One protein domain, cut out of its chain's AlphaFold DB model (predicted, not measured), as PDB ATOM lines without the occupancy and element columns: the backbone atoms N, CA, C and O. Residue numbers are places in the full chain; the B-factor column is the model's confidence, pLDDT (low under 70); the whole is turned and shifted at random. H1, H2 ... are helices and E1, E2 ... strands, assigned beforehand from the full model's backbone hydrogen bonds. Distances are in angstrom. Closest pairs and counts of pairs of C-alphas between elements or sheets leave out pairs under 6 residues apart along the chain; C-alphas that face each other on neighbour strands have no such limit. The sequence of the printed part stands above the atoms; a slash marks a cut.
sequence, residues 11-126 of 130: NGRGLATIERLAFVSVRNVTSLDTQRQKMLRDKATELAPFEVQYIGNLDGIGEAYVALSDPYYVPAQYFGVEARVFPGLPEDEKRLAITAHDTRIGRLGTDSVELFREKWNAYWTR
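Overview. This is residues 11 to 126 of the 130 residues of an uncharacterized protein of Mycolicibacterium peregrinum (UniProt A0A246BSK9). The model is a loose, elongated chain of small parts: a three-stranded sheet of E2, E4 and E3 with H1 over it lies toward one end, the two-stranded ladder of E1 and E5 leads away from it, and the small hairpin of E6 and E7 lies toward the other end. From that hairpin the long link of residues 98 to 109 runs back to H3, which only grazes the three-stranded sheet beside E3. The printed part has 116 residues with three named helices and seven named strands, in the order E1 E2 H1 E3 E4 E5 H2 E6 E7 H3, and its class is mixed, helices and strands. The three sheets are antiparallel; the radius of gyration of the C-alphas is 16.9 A, and the spans are 53 by 33 by 26 A.

Arrangement. The largest sheet has the order E2, residues 26 to 28, E4, residues 62 to 67, and E3, residues 52 to 58. E3 and E4 form a hairpin, with N 64 and O 56 at 2.8 A; E2 and E4 have N 27 and O 65 at 2.9 A. H1, residues 34 to 42, is on this sheet at a height of 10.4 A, only just over E4 and E3 with 3 of its C-alphas on each, and runs across the strands, at 90 degrees to E3 on the local plane. The closest C-alphas of H1 and E3 are those of Leu 40 and Tyr 54, 6.4 A apart. E2, H1 and E3 make a split strand-helix-strand unit, two strands of one sheet joined through a helix and not neighbours, with E4 between them in the sheet, and its crossover is right-handed. H3, residues 110 to 125, only grazes the sheet; its closest C-alpha pair with E3 is Phe 116 and Gln 53, 6.8 A. E1, residues 20 to 23, runs on into E2 at 12 degrees, across a break of 2 residues. E1 is the antiparallel neighbour of E5, residues 72 to 75, with N 21 and O 74 at 2.9 A. H2, residues 76 to 79, comes closest to E1 at the C-alphas of Ala 76 and Arg 20, 4.7 A. The hairpin of E6, residues 82 to 85, and E7, residues 94 to 97, has N 97 and O 82 at 2.8 A; E6 and H3 are apart. In H1 and H3 every O i to N i+4 pair is within hydrogen-bond range; H2 is too short for one.

Along the chain. E1 begins at C-alpha 20, (186.139, 209.016, 242.366). E3 is 16.2 A long and E4 16.3 A. H1 measures 12.3 A. H3, 22.2 A long, ends at C-alpha 125, (170.620, 210.064, 258.468).

Size, cuts and confidence. The C-alphas farthest apart, of Arg 13 and Thr 34, are 54.1 A apart. The printed part has no cut. The link from E7 to H3 is long, with 12 residues. Mean pLDDT of the printed part is 81.5; residues 11 to 17, 80, 82 to 89 and 91 to 102 are under 70.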
ATOM      1  N   ASN A  11     178.583 208.293 230.918       62.66
ATOM      2  CA  ASN A  11     179.075 209.308 229.986       62.66
ATOM      3  C   ASN A  11     178.170 209.416 228.744       62.66
ATOM      4  O   ASN A  11     177.285 208.590 228.527       62.66
ATOM      5  N   GLY A  12     178.432 210.394 227.867       53.94
ATOM      6  CA  GLY A  12     177.666 210.611 226.625       53.94
ATOM      7  C   GLY A  12     177.683 209.452 225.610       53.94
ATOM      8  O   GLY A  12     177.105 209.581 224.538       53.94
ATOM      9  N   ARG A  13     178.348 208.331 225.925       63.91
ATOM     10  CA  ARG A  13     178.343 207.072 225.163       63.91
ATOM     11  C   ARG A  13     177.598 205.941 225.890       63.91
ATOM     12  O   ARG A  13     177.719 204.791 225.483       63.91
ATOM     13  N   GLY A  14     176.886 206.235 226.982       61.97
ATOM     14  CA  GLY A  14     176.171 205.235 227.783       61.97
ATOM     15  C   GLY A  14     177.087 204.337 228.624       61.97
ATOM     16  O   GLY A  14     176.702 203.236 229.013       61.97
ATOM     17  N   LEU A  15     178.333 204.752 228.885       59.88
ATOM     18  CA  LEU A  15     179.259 203.972 229.708       59.88
ATOM     19  C   LEU A  15     179.264 204.497 231.137       59.88
ATOM     20  O   LEU A  15     179.548 205.673 231.347       59.88
ATOM     21  N   ALA A  16     179.020 203.609 232.101       63.06
ATOM     22  CA  ALA A  16     179.229 203.878 233.516       63.06
ATOM     23  C   ALA A  16     180.656 204.399 233.763       63.06
ATOM     24  O   ALA A  16     181.635 203.738 233.410       63.06
ATOM     25  N   THR A  17     180.772 205.581 234.362       63.81
ATOM     26  CA  THR A  17     182.051 206.206 234.708       63.81
ATOM     27  C   THR A  17     182.162 206.382 236.210       63.81
ATOM     28  O   THR A  17     181.329 207.036 236.835       63.81
ATOM     29  N   ILE A  18     183.233 205.838 236.785       71.62
ATOM     30  CA  ILE A  18     183.589 206.059 238.184       71.62
ATOM     31  C   ILE A  18     184.581 207.211 238.206       71.62
ATOM     32  O   ILE A  18     185.717 207.073 237.768       71.62
ATOM     33  N   GLU A  19     184.139 208.371 238.679       75.31
ATOM     34  CA  GLU A  19     184.989 209.566 238.732       75.31
ATOM     35  C   GLU A  19     185.933 209.519 239.941       75.31
ATOM     36  O   GLU A  19     187.097 209.918 239.860       75.31
ATOM     37  N   ARG A  20     185.435 209.023 241.080       79.69
ATOM     38  CA  ARG A  20     186.139 209.016 242.366       79.69
ATOM     39  C   ARG A  20     185.873 207.729 243.132       79.69
ATOM     40  O   ARG A  20     184.775 207.184 243.077       79.69
ATOM     41  N   LEU A  21     186.879 207.298 243.878       80.44
ATOM     42  CA  LEU A  21     186.783 206.243 244.876       80.44
ATOM     43  C   LEU A  21     186.796 206.865 246.270       80.44
ATOM     44  O   LEU A  21     187.525 207.831 246.505       80.44
ATOM     45  N   ALA A  22     185.989 206.310 247.171       83.94
ATOM     46  CA  ALA A  22     185.956 206.687 248.578       83.94
ATOM     47  C   ALA A  22     186.861 205.757 249.390       83.94
ATOM     48  O   ALA A  22     186.845 204.541 249.194       83.94
ATOM     49  N   PHE A  23     187.614 206.334 250.318       86.88
ATOM     50  CA  PHE A  23     188.520 205.621 251.204       86.88
ATOM     51  C   PHE A  23     188.367 206.124 252.635       86.88
ATOM     52  O   PHE A  23     188.026 207.283 252.869       86.88
ATOM     53  N   VAL A  24     188.676 205.252 253.589       90.69
ATOM     54  CA  VAL A  24     188.823 205.589 255.007       90.69
ATOM     55  C   VAL A  24     190.206 205.160 255.471       90.69
ATOM     56  O   VAL A  24     190.745 204.149 255.016       90.69
ATOM     57  N   SER A  25     190.799 205.939 256.366       91.12
ATOM     58  CA  SER A  25     192.125 205.634 256.901       91.12
ATOM     59  C   SER A  25     192.030 204.595 258.012       91.12
ATOM     60  O   SER A  25     191.289 204.780 258.981       91.12
ATOM     61  N   VAL A  26     192.819 203.530 257.885       92.12
ATOM     62  CA  VAL A  26     192.998 202.521 258.933       92.12
ATOM     63  C   VAL A  26     193.805 203.122 260.081       92.12
ATOM     64  O   VAL A  26     194.847 203.739 259.862       92.12
ATOM     65  N   ARG A  27     193.311 202.958 261.309       93.50
ATOM     66  CA  ARG A  27     193.918 203.475 262.540       93.50
ATOM     67  C   ARG A  27     194.132 202.329 263.521       93.50
ATOM     68  O   ARG A  27     193.327 201.403 263.573       93.50
ATOM     69  N   ASN A  28     195.203 202.396 264.303       94.75
ATOM     70  CA  ASN A  28     195.494 201.382 265.311       94.75
ATOM     71  C   ASN A  28     194.642 201.628 266.569       94.75
ATOM     72  O   ASN A  28     194.576 202.747 267.070       94.75
ATOM     73  N   VAL A  29     193.996 200.591 267.098       94.88
ATOM     74  CA  VAL A  29     193.173 200.673 268.313       94.88
ATOM     75  C   VAL A  29     194.004 201.120 269.516       94.88
ATOM     76  O   VAL A  29     193.522 201.910 270.325       94.88
ATOM     77  N   THR A  30     195.271 200.717 269.614       94.12
ATOM     78  CA  THR A  30     196.153 201.093 270.727       94.12
ATOM     79  C   THR A  30     196.499 202.581 270.758       94.12
ATOM     80  O   THR A  30     197.055 203.039 271.754       94.12
ATOM     81  N   SER A  31     196.185 203.354 269.709       92.69
ATOM     82  CA  SER A  31     196.346 204.814 269.731       92.69
ATOM     83  C   SER A  31     195.224 205.535 270.487       92.69
ATOM     84  O   SER A  31     195.312 206.742 270.699       92.69
ATOM     85  N   LEU A  32     194.144 204.835 270.844       91.94
ATOM     86  CA  LEU A  32     193.032 205.367 271.634       91.94
ATOM     87  C   LEU A  32     193.276 205.179 273.135       91.94
ATOM     88  O   LEU A  32     194.061 204.328 273.550       91.94
ATOM     89  N   ASP A  33     192.551 205.927 273.969       94.75
ATOM     90  CA  ASP A  33     192.526 205.675 275.412       94.75
ATOM     91  C   ASP A  33     191.895 204.310 275.744       94.75
ATOM     92  O   ASP A  33     191.057 203.786 275.008       94.75
ATOM     93  N   THR A  34     192.274 203.735 276.887       94.56
ATOM     94  CA  THR A  34     191.887 202.375 277.291       94.56
ATOM     95  C   THR A  34     190.372 202.163 277.350       94.56
ATOM     96  O   THR A  34     189.886 201.083 277.012       94.56
ATOM     97  N   GLN A  35     189.607 203.183 277.754       93.50
ATOM     98  CA  GLN A  35     188.150 203.083 277.829       93.50
ATOM     99  C   GLN A  35     187.542 202.977 276.427       93.50
ATOM    100  O   GLN A  35     186.697 202.109 276.192       93.50
ATOM    101  N   ARG A  36     187.998 203.802 275.479       91.88
ATOM    102  CA  ARG A  36     187.565 203.720 274.080       91.88
ATOM    103  C   ARG A  36     187.995 202.424 273.409       91.88
ATOM    104  O   ARG A  36     187.198 201.853 272.671       91.88
ATOM    105  N   GLN A  37     189.195 201.924 273.699       94.12
ATOM    106  CA  GLN A  37     189.629 200.614 273.208       94.12
ATOM    107  C   GLN A  37     188.666 199.508 273.645       94.12
ATOM    108  O   GLN A  37     188.193 198.735 272.817       94.12
ATOM    109  N   LYS A  38     188.341 199.453 274.945       94.06
ATOM    110  CA  LYS A  38     187.395 198.469 275.483       94.06
ATOM    111  C   LYS A  38     186.024 198.604 274.825       94.06
ATOM    112  O   LYS A  38     185.480 197.612 274.359       94.06
ATOM    113  N   MET A  39     185.500 199.825 274.729       93.38
ATOM    114  CA  MET A  39     184.209 200.083 274.091       93.38
ATOM    115  C   MET A  39     184.166 199.594 272.636       93.38
ATOM    116  O   MET A  39     183.177 198.991 272.236       93.38
ATOM    117  N   LEU A  40     185.217 199.846 271.849       92.56
ATOM    118  CA  LEU A  40     185.289 199.388 270.457       92.56
ATOM    119  C   LEU A  40     185.266 197.866 270.340       92.56
ATOM    120  O   LEU A  40     184.615 197.342 269.442       92.56
ATOM    121  N   ARG A  41     185.964 197.171 271.243       93.75
ATOM    122  CA  ARG A  41     186.000 195.703 271.278       93.75
ATOM    123  C   ARG A  41     184.648 195.125 271.675       93.75
ATOM    124  O   ARG A  41     184.142 194.250 270.983       93.75
ATOM    125  N   ASP A  42     184.056 195.652 272.746       93.44
ATOM    126  CA  ASP A  42     182.755 195.201 273.254       93.44
ATOM    127  C   ASP A  42     181.654 195.368 272.196       93.44
ATOM    128  O   ASP A  42     180.747 194.550 272.112       93.44
ATOM    129  N   LYS A  43     181.764 196.409 271.364       91.69
ATOM    130  CA  LYS A  43     180.772 196.770 270.349       91.69
ATOM    131  C   LYS A  43     181.205 196.475 268.912       91.69
ATOM    132  O   LYS A  43     180.704 197.083 267.966       91.69
ATOM    133  N   ALA A  44     182.150 195.557 268.724       91.38
ATOM    134  CA  ALA A  44     182.729 195.268 267.412       91.38
ATOM    135  C   ALA A  44     181.676 194.880 266.355       91.38
ATOM    136  O   ALA A  44     181.805 195.252 265.185       91.38
ATOM    137  N   THR A  45     180.631 194.171 266.784       90.69
ATOM    138  CA  THR A  45     179.523 193.676 265.953       90.69
ATOM    139  C   THR A  45     178.223 194.454 266.155       90.69
ATOM    140  O   THR A  45     177.187 194.048 265.644       90.69
ATOM    141  N   GLU A  46     178.249 195.541 266.925       90.94
ATOM    142  CA  GLU A  46     177.066 196.354 267.198       90.94
ATOM    143  C   GLU A  46     177.044 197.604 266.321       90.94
ATOM    144  O   GLU A  46     178.084 198.121 265.901       90.94
ATOM    145  N   LEU A  47     175.840 198.130 266.095       87.75
ATOM    146  CA  LEU A  47     175.623 199.360 265.341       87.75
ATOM    147  C   LEU A  47     176.269 200.579 266.022       87.75
ATOM    148  O   LEU A  47     176.838 201.440 265.360       87.75
ATOM    149  N   ALA A  48     176.226 200.659 267.351       87.19
ATOM    150  CA  ALA A  48     176.916 201.714 268.083       87.19
ATOM    151  C   ALA A  48     178.386 201.321 268.325       87.19
ATOM    152  O   ALA A  48     178.630 200.183 268.686       87.19
ATOM    153  N   PRO A  49     179.365 202.235 268.231       87.75
ATOM    154  CA  PRO A  49     179.224 203.624 267.808       87.75
ATOM    155  C   PRO A  49     179.096 203.721 266.279       87.75
ATOM    156  O   PRO A  49     179.841 203.071 265.552       87.75
ATOM    157  N   PHE A  50     178.200 204.586 265.797       87.19
ATOM    158  CA  PHE A  50     177.901 204.726 264.361       87.19
ATOM    159  C   PHE A  50     179.076 205.291 263.549       87.19
ATOM    160  O   PHE A  50     179.202 205.052 262.355       87.19
ATOM    161  N   GLU A  51     179.948 206.059 264.199       88.88
ATOM    162  CA  GLU A  51     181.041 206.796 263.558       88.88
ATOM    163  C   GLU A  51     182.300 205.955 263.302       88.88
ATOM    164  O   GLU A  51     183.216 206.420 262.623       88.88
ATOM    165  N   VAL A  52     182.372 204.729 263.830       92.69
ATOM    166  CA  VAL A  52     183.562 203.871 263.750       92.69
ATOM    167  C   VAL A  52     183.210 202.412 263.490       92.69
ATOM    168  O   VAL A  52     182.244 201.862 264.022       92.69
ATOM    169  N   GLN A  53     184.070 201.751 262.722       93.81
ATOM    170  CA  GLN A  53     184.009 200.311 262.509       93.81
ATOM    171  C   GLN A  53     185.289 199.659 263.023       93.81
ATOM    172  O   GLN A  53     186.392 200.039 262.628       93.81
ATOM    173  N   TYR A  54     185.133 198.665 263.896       94.38
ATOM    174  CA  TYR A  54     186.223 197.780 264.288       94.38
ATOM    175  C   TYR A  54     186.510 196.794 263.149       94.38
ATOM    176  O   TYR A  54     185.581 196.221 262.575       94.38
ATOM    177  N   ILE A  55     187.786 196.632 262.797       91.44
ATOM    178  CA  ILE A  55     188.227 195.821 261.649       91.44
ATOM    179  C   ILE A  55     188.948 194.545 262.103       91.44
ATOM    180  O   ILE A  55     189.023 193.577 261.348       91.44
ATOM    181  N   GLY A  56     189.432 194.505 263.347       91.25
ATOM    182  CA  GLY A  56     190.226 193.392 263.860       91.25
ATOM    183  C   GLY A  56     191.715 193.572 263.595       91.25
ATOM    184  O   GLY A  56     192.192 194.686 263.387       91.25
ATOM    185  N   ASN A  57     192.469 192.475 263.643       92.31
ATOM    186  CA  ASN A  57     193.910 192.507 263.406       92.31
ATOM    187  C   ASN A  57     194.223 192.537 261.908       92.31
ATOM    188  O   ASN A  57     193.751 191.685 261.156       92.31
ATOM    189  N   LEU A  58     195.063 193.486 261.502       89.12
ATOM    190  CA  LEU A  58     195.582 193.615 260.145       89.12
ATOM    191  C   LEU A  58     197.099 193.425 260.139       89.12
ATOM    192  O   LEU A  58     197.801 193.948 261.009       89.12
ATOM    193  N   ASP A  59     197.604 192.705 259.138       85.62
ATOM    194  CA  ASP A  59     199.042 192.488 258.988       85.62
ATOM    195  C   ASP A  59     199.788 193.821 258.794       85.62
ATOM    196  O   ASP A  59     199.311 194.729 258.109       85.62
ATOM    197  N   GLY A  60     200.929 193.968 259.466       85.38
ATOM    198  CA  GLY A  60     201.729 195.198 259.490       85.38
ATOM    199  C   GLY A  60     201.147 196.390 260.272       85.38
ATOM    200  O   GLY A  60     201.868 197.362 260.487       85.38
ATOM    201  N   ILE A  61     199.887 196.339 260.728       87.25
ATOM    202  CA  ILE A  61     199.224 197.444 261.456       87.25
ATOM    203  C   ILE A  61     198.852 197.048 262.893       87.25
ATOM    204  O   ILE A  61     198.939 197.883 263.796       87.25
ATOM    205  N   GLY A  62     198.467 195.790 263.121       91.19
ATOM    206  CA  GLY A  62     197.935 195.304 264.396       91.19
ATOM    207  C   GLY A  62     196.418 195.478 264.507       91.19
ATOM    208  O   GLY A  62     195.710 195.494 263.499       91.19
ATOM    209  N   GLU A  63     195.913 195.579 265.736       95.00
ATOM    210  CA  GLU A  63     194.482 195.745 266.013       95.00
ATOM    211  C   GLU A  63     193.995 197.097 265.480       95.00
ATOM    212  O   GLU A  63     194.537 198.143 265.840       95.00
ATOM    213  N   ALA A  64     192.981 197.091 264.615       95.00
ATOM    214  CA  ALA A  64     192.633 198.247 263.806       95.00
ATOM    215  C   ALA A  64     191.140 198.598 263.804       95.00
ATOM    216  O   ALA A  64     190.250 197.754 263.947       95.00
ATOM    217  N   TYR A  65     190.879 199.884 263.580       94.88
ATOM    218  CA  TYR A  65     189.555 200.455 263.369       94.88
ATOM    219  C   TYR A  65     189.602 201.540 262.283       94.88
ATOM    220  O   TYR A  65     190.670 202.035 261.915       94.88
ATOM    221  N   VAL A  66     188.436 201.927 261.772       93.62
ATOM    222  CA  VAL A  66     188.279 203.035 260.816       93.62
ATOM    223  C   VAL A  66     187.232 204.021 261.315       93.62
ATOM    224  O   VAL A  66     186.247 203.621 261.937       93.62
ATOM    225  N   ALA A  67     187.441 205.306 261.030       92.31
ATOM    226  CA  ALA A  67     186.421 206.336 261.205       92.31
ATOM    227  C   ALA A  67     185.581 206.431 259.928       92.31
ATOM    228  O   ALA A  67     186.107 206.700 258.851       92.31
ATOM    229  N   LEU A  68     184.281 206.195 260.059       88.31
ATOM    230  CA  LEU A  68     183.313 206.264 258.967       88.31
ATOM    231  C   LEU A  68     182.900 207.712 258.677       88.31
ATOM    232  O   LEU A  68     182.555 208.063 257.559       88.31
ATOM    233  N   SER A  69     182.991 208.584 259.672       83.44
ATOM    234  CA  SER A  69     182.656 210.002 259.538       83.44
ATOM    235  C   SER A  69     183.604 210.809 258.644       83.44
ATOM    236  O   SER A  69     183.283 211.940 258.291       83.44
ATOM    237  N   ASP A  70     184.760 210.250 258.286       86.25
ATOM    238  CA  ASP A  70     185.866 210.979 257.661       86.25
ATOM    239  C   ASP A  70     186.372 210.277 256.384       86.25
ATOM    240  O   ASP A  70     187.518 209.810 256.333       86.25
ATOM    241  N   PRO A  71     185.519 210.117 255.348       88.56
ATOM    242  CA  PRO A  71     185.967 209.595 254.068       88.56
ATOM    243  C   PRO A  71     186.778 210.642 253.304       88.56
ATOM    244  O   PRO A  71     186.413 211.818 253.238       88.56
ATOM    245  N   TYR A  72     187.812 210.189 252.603       86.88
ATOM    246  CA  TYR A  72     188.478 210.982 251.576       86.88
ATOM    247  C   TYR A  72     188.266 210.363 250.199       86.88
ATOM    248  O   TYR A  72     188.038 209.160 250.050       86.88
ATOM    249  N   TYR A  73     188.325 211.209 249.172       88.25
ATOM    250  CA  TYR A  73     188.009 210.819 247.806       88.25
ATOM    251  C   TYR A  73     189.209 211.022 246.903       88.25
ATOM    252  O   TYR A  73     189.805 212.099 246.876       88.25
ATOM    253  N   VAL A  74     189.527 210.001 246.116       81.44
ATOM    254  CA  VAL A  74     190.646 210.035 245.173       81.44
ATOM    255  C   VAL A  74     190.123 209.752 243.763       81.44
ATOM    256  O   VAL A  74     189.256 208.887 243.607       81.44
ATOM    257  N   PRO A  75     190.601 210.464 242.722       82.38
ATOM    258  CA  PRO A  75     190.225 210.179 241.342       82.38
ATOM    259  C   PRO A  75     190.460 208.711 240.971       82.38
ATOM    260  O   PRO A  75     191.554 208.182 241.170       82.38
ATOM    261  N   ALA A  76     189.451 208.060 240.388       78.56
ATOM    262  CA  ALA A  76     189.526 206.633 240.055       78.56
ATOM    263  C   ALA A  76     190.627 206.314 239.026       78.56
ATOM    264  O   ALA A  76     191.173 205.211 239.021       78.56
ATOM    265  N   GLN A  77     191.002 207.306 238.209       75.38
ATOM    266  CA  GLN A  77     192.091 207.221 237.232       75.38
ATOM    267  C   GLN A  77     193.443 206.818 237.847       75.38
ATOM    268  O   GLN A  77     194.244 206.190 237.164       75.38
ATOM    269  N   TYR A  78     193.698 207.118 239.128       76.31
ATOM    270  CA  TYR A  78     194.947 206.723 239.799       76.31
ATOM    271  C   TYR A  78     195.031 205.226 240.100       76.31
ATOM    272  O   TYR A  78     196.119 204.709 240.320       76.31
ATOM    273  N   PHE A  79     193.897 204.528 240.084       72.69
ATOM    274  CA  PHE A  79     193.811 203.102 240.393       72.69
ATOM    275  C   PHE A  79     193.505 202.258 239.151       72.69
ATOM    276  O   PHE A  79     193.287 201.056 239.262       72.69
ATOM    277  N   GLY A  80     193.450 202.874 237.965       67.88
ATOM    278  CA  GLY A  80     193.163 202.180 236.709       67.88
ATOM    279  C   GLY A  80     191.802 201.483 236.670       67.88
ATOM    280  O   GLY A  80     191.636 200.559 235.892       67.88
ATOM    281  N   VAL A  81     190.846 201.875 237.519       70.12
ATOM    282  CA  VAL A  81     189.563 201.178 237.685       70.12
ATOM    283  C   VAL A  81     188.868 200.931 236.349       70.12
ATOM    284  O   VAL A  81     188.610 201.868 235.594       70.12
ATOM    285  N   GLU A  82     188.467 199.683 236.116       67.75
ATOM    286  CA  GLU A  82     187.669 199.308 234.953       67.75
ATOM    287  C   GLU A  82     186.267 198.872 235.380       67.75
ATOM    288  O   GLU A  82     186.103 198.070 236.299       67.75
ATOM    289  N   ALA A  83     185.242 199.370 234.689       69.62
ATOM    290  CA  ALA A  83     183.891 198.832 234.792       69.62
ATOM    291  C   ALA A  83     183.748 197.681 233.784       69.62
ATOM    292  O   ALA A  83     183.795 197.909 232.574       69.62
ATOM    293  N   ARG A  84     183.593 196.445 234.271       68.81
ATOM    294  CA  ARG A  84     183.458 195.238 233.438       68.81
ATOM    295  C   ARG A  84     182.079 194.610 233.607       68.81
ATOM    296  O   ARG A  84     181.475 194.694 234.675       68.81
ATOM    297  N   VAL A  85     181.596 193.970 232.546       67.25
ATOM    298  CA  VAL A  85     180.415 193.098 232.600       67.25
ATOM    299  C   VAL A  85     180.874 191.733 233.103       67.25
ATOM    300  O   VAL A  85     181.883 191.210 232.623       67.25
ATOM    301  N   PHE A  86     180.163 191.172 234.079       66.19
ATOM    302  CA  PHE A  86     180.485 189.860 234.638       66.19
ATOM    303  C   PHE A  86     179.440 188.824 234.202       66.19
ATOM    304  O   PHE A  86     178.247 189.130 234.217       66.19
ATOM    305  N   PRO A  87     179.858 187.596 233.840       63.00
ATOM    306  CA  PRO A  87     178.923 186.523 233.519       63.00
ATOM    307  C   PRO A  87     177.987 186.231 234.702       63.00
ATOM    308  O   PRO A  87     178.454 186.102 235.832       63.00
ATOM    309  N   GLY A  88     176.682 186.097 234.444       68.31
ATOM    310  CA  GLY A  88     175.681 185.753 235.467       68.31
ATOM    311  C   GLY A  88     175.019 186.941 236.173       68.31
ATOM    312  O   GLY A  88     174.200 186.726 237.063       68.31
ATOM    313  N   LEU A  89     175.339 188.173 235.777       67.19
ATOM    314  CA  LEU A  89     174.570 189.361 236.147       67.19
ATOM    315  C   LEU A  89     173.527 189.688 235.062       67.19
ATOM    316  O   LEU A  89     173.701 189.243 233.923       67.19
ATOM    317  N   PRO A  90     172.454 190.439 235.388       73.50
ATOM    318  CA  PRO A  90     171.545 191.007 234.394       73.50
ATOM    319  C   PRO A  90     172.305 191.666 233.236       73.50
ATOM    320  O   PRO A  90     173.381 192.236 233.448       73.50
ATOM    321  N   GLU A  91     171.745 191.596 232.020       64.00
ATOM    322  CA  GLU A  91     172.302 192.309 230.864       64.00
ATOM    323  C   GLU A  91     172.562 193.777 231.239       64.00
ATOM    324  O   GLU A  91     171.745 194.423 231.893       64.00
ATOM    325  N   ASP A  92     173.752 194.261 230.877       62.25
ATOM    326  CA  ASP A  92     174.272 195.605 231.151       62.25
ATOM    327  C   ASP A  92     174.686 195.942 232.597       62.25
ATOM    328  O   ASP A  92     175.218 197.036 232.828       62.25
ATOM    329  N   GLU A  93     174.570 195.022 233.566       63.88
ATOM    330  CA  GLU A  93     175.108 195.263 234.911       63.88
ATOM    331  C   GLU A  93     176.650 195.236 234.891       63.88
ATOM    332  O   GLU A  93     177.306 194.197 234.763       63.88
ATOM    333  N   LYS A  94     177.247 196.425 235.028       61.31
ATOM    334  CA  LYS A  94     178.700 196.627 235.083       61.31
ATOM    335  C   LYS A  94     179.153 196.771 236.528       61.31
ATOM    336  O   LYS A  94     178.623 197.597 237.266       61.31
ATOM    337  N   ARG A  95     180.191 196.028 236.912       66.25
ATOM    338  CA  ARG A  95     180.823 196.136 238.236       66.25
ATOM    339  C   ARG A  95     182.273 196.584 238.120       66.25
ATOM    340  O   ARG A  95     182.917 196.419 237.084       66.25
ATOM    341  N   LEU A  96     182.789 197.143 239.209       67.75
ATOM    342  CA  LEU A  96     184.207 197.453 239.357       67.75
ATOM    343  C   LEU A  96     185.059 196.180 239.260       67.75
ATOM    344  O   LEU A  96     184.855 195.235 240.022       67.75
ATOM    345  N   ALA A  97     186.055 196.193 238.378       65.56
ATOM    346  CA  ALA A  97     187.129 195.212 238.326       65.56
ATOM    347  C   ALA A  97     188.417 195.782 238.942       65.56
ATOM    348  O   ALA A  97     188.729 196.965 238.806       65.56
ATOM    349  N   ILE A  98     189.152 194.915 239.637       59.03
ATOM    350  CA  ILE A  98     190.431 195.228 240.288       59.03
ATOM    351  C   ILE A  98     191.538 195.216 239.228       59.03
ATOM    352  O   ILE A  98     191.517 194.380 238.322       59.03
ATOM    353  N   THR A  99     192.503 196.124 239.347       58.66
ATOM    354  CA  THR A  99     193.656 196.243 238.443       58.66
ATOM    355  C   THR A  99     194.952 195.721 239.064       58.66
ATOM    356  O   THR A  99     195.003 195.363 240.236       58.66
ATOM    357  N   ALA A 100     196.009 195.654 238.250       49.25
ATOM    358  CA  ALA A 100     197.242 194.894 238.476       49.25
ATOM    359  C   ALA A 100     198.125 195.317 239.677       49.25
ATOM    360  O   ALA A 100     199.118 194.647 239.951       49.25
ATOM    361  N   HIS A 101     197.785 196.383 240.406       56.09
ATOM    362  CA  HIS A 101     198.518 196.840 241.599       56.09
ATOM    363  C   HIS A 101     197.759 196.501 242.886       56.09
ATOM    364  O   HIS A 101     197.488 197.367 243.717       56.09
ATOM    365  N   ASP A 102     197.371 195.234 243.021       61.31
ATOM    366  CA  ASP A 102     196.531 194.770 244.121       61.31
ATOM    367  C   ASP A 102     197.335 194.658 245.427       61.31
ATOM    368  O   ASP A 102     197.904 193.619 245.750       61.31
ATOM    369  N   THR A 103     197.395 195.746 246.199       70.00
ATOM    370  CA  THR A 103     197.922 195.750 247.578       70.00
ATOM    371  C   THR A 103     196.848 195.364 248.598       70.00
ATOM    372  O   THR A 103     196.909 195.759 249.765       70.00
ATOM    373  N   ARG A 104     195.798 194.662 248.167       76.12
ATOM    374  CA  ARG A 104     194.702 194.258 249.039       76.12
ATOM    375  C   ARG A 104     195.164 193.162 249.984       76.12
ATOM    376  O   ARG A 104     195.468 192.048 249.578       76.12
ATOM    377  N   ILE A 105     195.115 193.474 251.270       76.56
ATOM    378  CA  ILE A 105     195.441 192.531 252.344       76.56
ATOM    379  C   ILE A 105     194.236 191.694 252.797       76.56
ATOM    380  O   ILE A 105     194.393 190.727 253.531       76.56
ATOM    381  N   GLY A 106     193.019 192.049 252.368       76.62
ATOM    382  CA  GLY A 106     191.812 191.312 252.727       76.62
ATOM    383  C   GLY A 106     190.523 191.920 252.182       76.62
ATOM    384  O   GLY A 106     190.521 192.948 251.502       76.62
ATOM    385  N   ARG A 107     189.406 191.262 252.492       82.50
ATOM    386  CA  ARG A 107     188.046 191.718 252.198       82.50
ATOM    387  C   ARG A 107     187.196 191.539 253.451       82.50
ATOM    388  O   ARG A 107     187.304 190.512 254.114       82.50
ATOM    389  N   LEU A 108     186.342 192.516 253.748       83.00
ATOM    390  CA  LEU A 108     185.332 192.370 254.796       83.00
ATOM    391  C   LEU A 108     184.333 191.265 254.425       83.00
ATOM    392  O   LEU A 108     183.921 191.158 253.266       83.00
ATOM    393  N   GLY A 109     183.949 190.457 255.414       84.12
ATOM    394  CA  GLY A 109     182.860 189.491 255.271       84.12
ATOM    395  C   GLY A 109     181.514 190.188 255.062       84.12
ATOM    396  O   GLY A 109     181.389 191.384 255.327       84.12
ATOM    397  N   THR A 110     180.514 189.441 254.591       87.31
ATOM    398  CA  THR A 110     179.168 189.965 254.300       87.31
ATOM    399  C   THR A 110     178.583 190.717 255.494       87.31
ATOM    400  O   THR A 110     178.279 191.897 255.358       87.31
ATOM    401  N   ASP A 111     178.579 190.104 256.677       88.69
ATOM    402  CA  ASP A 111     178.035 190.692 257.909       88.69
ATOM    403  C   ASP A 111     178.734 192.010 258.283       88.69
ATOM    404  O   ASP A 111     178.115 192.974 258.721       88.69
ATOM    405  N   SER A 112     180.051 192.097 258.067       88.94
ATOM    406  CA  SER A 112     180.811 193.328 258.320       88.94
ATOM    407  C   SER A 112     180.500 194.426 257.301       88.94
ATOM    408  O   SER A 112     180.547 195.608 257.638       88.94
ATOM    409  N   VAL A 113     180.200 194.054 256.054       88.69
ATOM    410  CA  VAL A 113     179.761 194.997 255.016       88.69
ATOM    411  C   VAL A 113     178.351 195.503 255.314       88.69
ATOM    412  O   VAL A 113     178.091 196.693 255.140       88.69
ATOM    413  N   GLU A 114     177.457 194.634 255.776       90.31
ATOM    414  CA  GLU A 114     176.106 195.003 256.205       90.31
ATOM    415  C   GLU A 114     176.162 195.960 257.394       90.31
ATOM    416  O   GLU A 114     175.679 197.085 257.285       90.31
ATOM    417  N   LEU A 115     176.894 195.597 258.451       91.38
ATOM    418  CA  LEU A 115     177.093 196.461 259.612       91.38
ATOM    419  C   LEU A 115     177.705 197.814 259.230       91.38
ATOM    420  O   LEU A 115     177.282 198.858 259.725       91.38
ATOM    421  N   PHE A 116     178.682 197.830 258.319       89.81
ATOM    422  CA  PHE A 116     179.233 199.077 257.789       89.81
ATOM    423  C   PHE A 116     178.147 199.943 257.140       89.81
ATOM    424  O   PHE A 116     178.092 201.142 257.408       89.81
ATOM    425  N   ARG A 117     177.290 199.359 256.293       88.06
ATOM    426  CA  ARG A 117     176.215 200.088 255.601       88.06
ATOM    427  C   ARG A 117     175.216 200.652 256.601       88.06
ATOM    428  O   ARG A 117     174.836 201.814 256.478       88.06
ATOM    429  N   GLU A 118     174.831 199.868 257.601       90.56
ATOM    430  CA  GLU A 118     173.925 200.316 258.659       90.56
ATOM    431  C   GLU A 118     174.530 201.462 259.468       90.56
ATOM    432  O   GLU A 118     173.881 202.491 259.643       90.56
ATOM    433  N   LYS A 119     175.792 201.338 259.897       90.69
ATOM    434  CA  LYS A 119     176.507 202.399 260.621       90.69
ATOM    435  C   LYS A 119     176.637 203.667 259.799       90.69
ATOM    436  O   LYS A 119     176.382 204.757 260.305       90.69
ATOM    437  N   TRP A 120     177.013 203.522 258.532       87.06
ATOM    438  CA  TRP A 120     177.151 204.633 257.602       87.06
ATOM    439  C   TRP A 120     175.826 205.373 257.433       87.06
ATOM    440  O   TRP A 120     175.769 206.594 257.578       87.06
ATOM    441  N   ASN A 121     174.748 204.630 257.183       86.62
ATOM    442  CA  ASN A 121     173.411 205.192 257.074       86.62
ATOM    443  C   ASN A 121     173.009 205.879 258.379       86.62
ATOM    444  O   ASN A 121     172.682 207.059 258.346       86.62
ATOM    445  N   ALA A 122     173.124 205.198 259.521       86.50
ATOM    446  CA  ALA A 122     172.778 205.748 260.828       86.50
ATOM    447  C   ALA A 122     173.568 207.021 261.161       86.50
ATOM    448  O   ALA A 122     173.002 207.968 261.705       86.50
ATOM    449  N   TYR A 123     174.849 207.089 260.793       85.56
ATOM    450  CA  TYR A 123     175.669 208.283 260.982       85.56
ATOM    451  C   TYR A 123     175.145 209.480 260.174       85.56
ATOM    452  O   TYR A 123     174.980 210.573 260.720       85.56
ATOM    453  N   TRP A 124     174.847 209.281 258.886       81.81
ATOM    454  CA  TRP A 124     174.432 210.366 257.990       81.81
ATOM    455  C   TRP A 124     172.963 210.766 258.136       81.81
ATOM    456  O   TRP A 124     172.642 211.951 258.047       81.81
ATOM    457  N   THR A 125     172.065 209.810 258.365       83.19
ATOM    458  CA  THR A 125     170.620 210.064 258.468       83.19
ATOM    459  C   THR A 125     170.175 210.341 259.898       83.19
ATOM    460  O   THR A 125     169.103 210.906 260.096       83.19
ATOM    461  N   ARG A 126     170.985 209.958 260.898       78.12
ATOM    462  CA  ARG A 126     170.600 209.881 262.319       78.12
ATOM    463  C   ARG A 126     169.422 208.934 262.579       78.12
ATOM    464  O   ARG A 126     168.781 209.035 263.621       78.12
TER     465      ARG A 126